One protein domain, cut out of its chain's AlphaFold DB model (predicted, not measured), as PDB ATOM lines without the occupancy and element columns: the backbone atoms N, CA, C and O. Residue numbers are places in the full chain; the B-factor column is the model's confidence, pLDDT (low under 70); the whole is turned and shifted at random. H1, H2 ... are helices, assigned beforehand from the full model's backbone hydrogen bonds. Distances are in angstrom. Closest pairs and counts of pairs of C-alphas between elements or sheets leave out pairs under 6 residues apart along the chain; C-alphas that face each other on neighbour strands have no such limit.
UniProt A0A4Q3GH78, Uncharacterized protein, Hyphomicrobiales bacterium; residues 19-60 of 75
ATOM      1  N   HIS A  19      -2.076  48.223 -31.981       90.38
ATOM      2  CA  HIS A  19      -0.615  48.191 -32.061       90.38
ATOM      3  C   HIS A  19      -0.125  47.372 -33.269       90.38
ATOM      4  O   HIS A  19       0.810  47.780 -33.960       90.38
ATOM      5  N   GLN A  20      -0.760  46.233 -33.573       90.31
ATOM      6  CA  GLN A  20      -0.427  45.437 -34.765       90.31
ATOM      7  C   GLN A  20      -0.721  46.201 -36.059       90.31
ATOM      8  O   GLN A  20       0.130  46.249 -36.953       90.31
ATOM      9  N   LEU A  21      -1.880  46.862 -36.134       90.38
ATOM     10  CA  LEU A  21      -2.226  47.719 -37.266       90.38
ATOM     11  C   LEU A  21      -1.219  48.868 -37.417       90.38
ATOM     12  O   LEU A  21      -0.767  49.140 -38.528       90.38
ATOM     13  N   GLN A  22      -0.777  49.482 -36.315       89.75
ATOM     14  CA  GLN A  22       0.171  50.603 -36.332       89.75
ATOM     15  C   GLN A  22       1.539  50.201 -36.887       89.75
ATOM     16  O   GLN A  22       2.143  50.951 -37.656       89.75
ATOM     17  N   GLN A  23       2.023  49.001 -36.559       88.88
ATOM     18  CA  GLN A  23       3.289  48.500 -37.105       88.88
ATOM     19  C   GLN A  23       3.254  48.390 -38.638       88.88
ATOM     20  O   GLN A  23       4.272  48.599 -39.308       88.88
ATOM     21  N   ARG A  24       2.080  48.097 -39.211       85.94
ATOM     22  CA  ARG A  24       1.869  48.003 -40.662       85.94
ATOM     23  C   ARG A  24       1.567  49.366 -41.284       85.94
ATOM     24  O   ARG A  24       2.102  49.661 -42.353       85.94
ATOM     25  N   TRP A  25       0.768  50.193 -40.617       87.81
ATOM     26  CA  TRP A  25       0.284  51.500 -41.070       87.81
ATOM     27  C   TRP A  25       0.798  52.634 -40.182       87.81
ATOM     28  O   TRP A  25       0.041  53.396 -39.591       87.81
ATOM     29  N   ARG A  26       2.122  52.793 -40.149       85.94
ATOM     30  CA  ARG A  26       2.820  53.817 -39.350       85.94
ATOM     31  C   ARG A  26       2.448  55.275 -39.671       85.94
ATOM     32  O   ARG A  26       2.844  56.176 -38.944       85.94
ATOM     33  N   THR A  27       1.768  55.514 -40.791       89.75
ATOM     34  CA  THR A  27       1.299  56.841 -41.219       89.75
ATOM     35  C   THR A  27      -0.098  57.177 -40.703       89.75
ATOM     36  O   THR A  27      -0.499  58.333 -40.779       89.75
ATOM     37  N   VAL A  28      -0.850  56.184 -40.216       88.94
ATOM     38  CA  VAL A  28      -2.190  56.368 -39.652       88.94
ATOM     39  C   VAL A  28      -2.058  56.665 -38.160       88.94
ATOM     40  O   VAL A  28      -1.198  56.108 -37.476       88.94
ATOM     41  N   HIS A  29      -2.892  57.570 -37.654       88.94
ATOM     42  CA  HIS A  29      -2.833  57.981 -36.257       88.94
ATOM     43  C   HIS A  29      -3.264  56.827 -35.330       88.94
ATOM     44  O   HIS A  29      -4.251  56.158 -35.637       88.94
ATOM     45  N   PRO A  30      -2.590  56.594 -34.185       85.06
ATOM     46  CA  PRO A  30      -2.945  55.523 -33.244       85.06
ATOM     47  C   PRO A  30      -4.420  55.525 -32.837       85.06
ATOM     48  O   PRO A  30      -5.039  54.472 -32.817       85.06
ATOM     49  N   SER A  31      -4.992  56.705 -32.589       87.94
ATOM     50  CA  SER A  31      -6.395  56.849 -32.184       87.94
ATOM     51  C   SER A  31      -7.385  56.351 -33.244       87.94
ATOM     52  O   SER A  31      -8.407  55.770 -32.896       87.94
ATOM     53  N   GLU A  32      -7.065  56.516 -34.531       90.88
ATOM     54  CA  GLU A  32      -7.887  55.982 -35.626       90.88
ATOM     55  C   GLU A  32      -7.793  54.451 -35.672       90.88
ATOM     56  O   GLU A  32      -8.780  53.763 -35.911       90.88
ATOM     57  N   LEU A  33      -6.610  53.895 -35.392       91.12
ATOM     58  CA  LEU A  33      -6.399  52.446 -35.345       91.12
ATOM     59  C   LEU A  33      -7.083  51.799 -34.140       91.12
ATOM     60  O   LEU A  33      -7.562  50.675 -34.257       91.12
ATOM     61  N   GLU A  34      -7.149  52.492 -33.004       91.00
ATOM     62  CA  GLU A  34      -7.935  52.065 -31.842       91.00
ATOM     63  C   GLU A  34      -9.433  52.078 -32.143       91.00
ATOM     64  O   GLU A  34     -10.119  51.115 -31.806       91.00
ATOM     65  N   ALA A  35      -9.935  53.108 -32.831       91.31
ATOM     66  CA  ALA A  35     -11.327  53.146 -33.275       91.31
ATOM     67  C   ALA A  35     -11.645  51.970 -34.214       91.31
ATOM     68  O   ALA A  35     -12.618  51.253 -33.990       91.31
ATOM     69  N   VAL A  36     -10.778  51.697 -35.196       91.62
ATOM     70  CA  VAL A  36     -10.904  50.522 -36.076       91.62
ATOM     71  C   VAL A  36     -10.848  49.223 -35.274       91.62
ATOM     72  O   VAL A  36     -11.687  48.353 -35.462       91.62
ATOM     73  N   ALA A  37      -9.905  49.072 -34.346       92.19
ATOM     74  CA  ALA A  37      -9.818  47.880 -33.507       92.19
ATOM     75  C   ALA A  37     -11.061  47.693 -32.618       92.19
ATOM     76  O   ALA A  37     -11.478  46.561 -32.381       92.19
ATOM     77  N   SER A  38     -11.685  48.780 -32.166       91.69
ATOM     78  CA  SER A  38     -12.959  48.737 -31.446       91.69
ATOM     79  C   SER A  38     -14.100  48.226 -32.328       91.69
ATOM     80  O   SER A  38     -14.906  47.419 -31.869       91.69
ATOM     81  N   GLU A  39     -14.147  48.639 -33.596       91.38
ATOM     82  CA  GLU A  39     -15.098  48.111 -34.584       91.38
ATOM     83  C   GLU A  39     -14.845  46.613 -34.838       91.38
ATOM     84  O   GLU A  39     -15.771  45.811 -34.768       91.38
ATOM     85  N   LEU A  40     -13.580  46.199 -35.000       90.12
ATOM     86  CA  LEU A  40     -13.209  44.787 -35.200       90.12
ATOM     87  C   LEU A  40     -13.576  43.892 -34.012       90.12
ATOM     88  O   LEU A  40     -13.808  42.698 -34.179       90.12
ATOM     89  N   TRP A  41     -13.621  44.443 -32.801       88.50
ATOM     90  CA  TRP A  41     -14.062  43.707 -31.620       88.50
ATOM     91  C   TRP A  41     -15.578  43.450 -31.609       88.50
ATOM     92  O   TRP A  41     -16.031  42.484 -30.985       88.50
ATOM     93  N   HIS A  42     -16.363  44.296 -32.284       88.69
ATOM     94  CA  HIS A  42     -17.799  44.080 -32.472       88.69
ATOM     95  C   HIS A  42     -18.105  42.965 -33.484       88.69
ATOM     96  O   HIS A  42     -19.186  42.378 -33.418       88.69
ATOM     97  N   ASP A  43     -17.157  42.623 -34.357       88.69
ATOM     98  CA  ASP A  43     -17.263  41.478 -35.256       88.69
ATOM     99  C   ASP A  43     -17.043  40.156 -34.513       88.69
ATOM    100  O   ASP A  43     -15.930  39.813 -34.110       88.69
ATOM    101  N   ASP A  44     -18.097  39.346 -34.393       86.94
ATOM    102  CA  ASP A  44     -18.066  38.067 -33.664       86.94
ATOM    103  C   ASP A  44     -17.022  37.081 -34.236       86.94
ATOM    104  O   ASP A  44     -16.354  36.353 -33.500       86.94
ATOM    105  N   HIS A  45     -16.812  37.119 -35.558       87.00
ATOM    106  CA  HIS A  45     -15.816  36.297 -36.250       87.00
ATOM    107  C   HIS A  45     -14.376  36.660 -35.856       87.00
ATOM    108  O   HIS A  45     -13.552  35.776 -35.622       87.00
ATOM    109  N   LEU A  46     -14.078  37.957 -35.753       87.44
ATOM    110  CA  LEU A  46     -12.743  38.458 -35.415       87.44
ATOM    111  C   LEU A  46     -12.492  38.418 -33.909       87.44
ATOM    112  O   LEU A  46     -11.387  38.101 -33.472       87.44
ATOM    113  N   ARG A  47     -13.532  38.651 -33.108       84.81
ATOM    114  CA  ARG A  47     -13.498  38.541 -31.648       84.81
ATOM    115  C   ARG A  47     -13.125  37.141 -31.162       84.81
ATOM    116  O   ARG A  47     -12.524  37.001 -30.097       84.81
ATOM    117  N   GLY A  48     -13.470  36.107 -31.929       86.44
ATOM    118  CA  GLY A  48     -13.050  34.730 -31.662       86.44
ATOM    119  C   GLY A  48     -11.551  34.476 -31.887       86.44
ATOM    120  O   GLY A  48     -11.042  33.440 -31.459       86.44
ATOM    121  N   MET A  49     -10.840  35.401 -32.537       89.88
ATOM    122  CA  MET A  49      -9.432  35.274 -32.908       89.88
ATOM    123  C   MET A  49      -8.503  36.069 -31.978       89.88
ATOM    124  O   MET A  49      -8.897  36.994 -31.260       89.88
ATOM    125  N   ALA A  50      -7.215  35.718 -32.010       88.12
ATOM    126  CA  ALA A  50      -6.181  36.535 -31.384       88.12
ATOM    127  C   ALA A  50      -6.085  37.903 -32.095       88.12
ATOM    128  O   ALA A  50      -6.225  37.956 -33.315       88.12
ATOM    129  N   PRO A  51      -5.779  39.002 -31.384       87.19
ATOM    130  CA  PRO A  51      -5.755  40.350 -31.966       87.19
ATOM    131  C   PRO A  51      -4.768  40.494 -33.138       87.19
ATOM    132  O   PRO A  51      -5.020  41.247 -34.070       87.19
ATOM    133  N   ALA A  52      -3.661  39.743 -33.128       87.75
ATOM    134  CA  ALA A  52      -2.712  39.710 -34.243       87.75
ATOM    135  C   ALA A  52      -3.264  38.991 -35.486       87.75
ATOM    136  O   ALA A  52      -3.044  39.447 -36.610       87.75
ATOM    137  N   GLU A  53      -4.017  37.907 -35.282       89.31
ATOM    138  CA  GLU A  53      -4.681  37.168 -36.359       89.31
ATOM    139  C   GLU A  53      -5.828  37.999 -36.937       89.31
ATOM    140  O   GLU A  53      -5.898  38.174 -38.146       89.31
ATOM    141  N   ALA A  54      -6.661  38.604 -36.087       90.31
ATOM    142  CA  ALA A  54      -7.753  39.476 -36.510       90.31
ATOM    143  C   ALA A  54      -7.254  40.681 -37.321       90.31
ATOM    144  O   ALA A  54      -7.795  40.972 -38.387       90.31
ATOM    145  N   ALA A  55      -6.182  41.339 -36.865       88.69
ATOM    146  CA  ALA A  55      -5.531  42.399 -37.630       88.69
ATOM    147  C   ALA A  55      -5.029  41.884 -38.987       88.69
ATOM    148  O   ALA A  55      -5.193  42.559 -39.997       88.69
ATOM    149  N   THR A  56      -4.440  40.687 -39.033       87.56
ATOM    150  CA  THR A  56      -3.944  40.081 -40.277       87.56
ATOM    151  C   THR A  56      -5.078  39.737 -41.239       87.56
ATOM    152  O   THR A  56      -4.975  40.066 -42.419       87.56
ATOM    153  N   GLU A  57      -6.162  39.130 -40.752       89.00
ATOM    154  CA  GLU A  57      -7.357  38.824 -41.541       89.00
ATOM    155  C   GLU A  57      -8.005  40.094 -42.090       89.00
ATOM    156  O   GLU A  57      -8.336  40.141 -43.270       89.00
ATOM    157  N   TRP A  58      -8.129  41.145 -41.278       86.50
ATOM    158  CA  TRP A  58      -8.686  42.422 -41.723       86.50
ATOM    159  C   TRP A  58      -7.778  43.160 -42.716       86.50
ATOM    160  O   TRP A  58      -8.252  43.810 -43.645       86.50
ATOM    161  N   LEU A  59      -6.457  43.026 -42.559       82.31
ATOM    162  CA  LEU A  59      -5.463  43.558 -43.493       82.31
ATOM    163  C   LEU A  59      -5.342  42.739 -44.781       82.31
ATOM    164  O   LEU A  59      -4.633  43.181 -45.696       82.31
ATOM    165  N   LYS A  60      -5.975  41.559 -44.881       82.56
ATOM    166  CA  LYS A  60      -6.031  40.856 -46.160       82.56
ATOM    167  C   LYS A  60      -6.700  41.796 -47.151       82.56
ATOM    168  O   LYS A  60      -7.768  42.328 -46.852       82.56
TER     169      LYS A  60
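This is residues 19 to 60 of the 75 residues of an uncharacterized protein of Hyphomicrobiales bacterium (UniProt A0A4Q3GH78). One straight helix, H2, makes the long side of a small ring of four helices; the shorter H1 packs on the first residues of H2, 30 to 33, at a steep tilt, and H4, set about perpendicular to H2, meets H1 on the opposite side of the ring. The short helix H3 makes the corner between the end of H2 and the link to H4. The printed part has 42 residues with four named helices, in the order H1, H2, H3, H4, and no named strand; its class is all helix. It is compact, with a radius of gyration of the C-alphas of 9.7 A, yet elongated in outline, spanning 27 by 16 by 14 A.

The printed part begins with H1, residues 19 to 24, whose C-alpha 19 is at (-0.615, 48.191, -32.061). H1 is 9.0 A long from first to last C-alpha. H2, residues 30 to 42, is the longest helix and measures 18.8 A, from C-alpha 30 at (-2.945, 55.523, -33.244) to C-alpha 42 at (-17.799, 44.080, -32.472). H3, residues 44 to 47, measures 5.0 A. H4, residues 51 to 58, measures 10.4 A and ends with C-alpha 58 at (-8.686, 42.422, -41.723).

H1 touches H2 with residues 30 to 33 of H2 alone; the closest C-alphas, those of Leu 21 and Leu 33, are 6.6 A apart. These two helices run opposite ways at a steep tilt of 66 degrees. H2 and H3 only just touch, with 3 pairs of C-alphas within 8 A, and they touch only at the corner by their link, with residues 40 to 41 of H2 alone; the closest C-alphas are those of Trp 41 and Arg 47, at 5.2 A. H3 and H4 are close but not clearly touching, the C-alphas of Leu 46 and Ala 54 being the closest at 5.2 A. H2 and H4 are also close but not clearly touching, about perpendicular at 85 degrees, with the closest C-alphas, those of Leu 40 and Ala 54, 7.7 A apart. H4 touches H1, where the closest C-alphas, those of Gln 20 and Ala 52, are 6.2 A apart; the two run the same way at a steep tilt of 44 degrees. H1 and H3 are apart. In H2 and H4 every O i to N i+4 pair is within hydrogen-bond range, in H1 1 of 2 is, and H3 is too short for such a pair.

The two C-alphas farthest apart, those of Thr 27 and Gly 48, are 28.0 A apart, and the first and last printed C-alphas, those of His 19 and Lys 60, are 16.8 A apart. The printed part has no cut, and the links H1 to H2, H2 to H3 and H3 to H4 are tight. The mean pLDDT of the printed part is 88.5, and no printed residue is under 70.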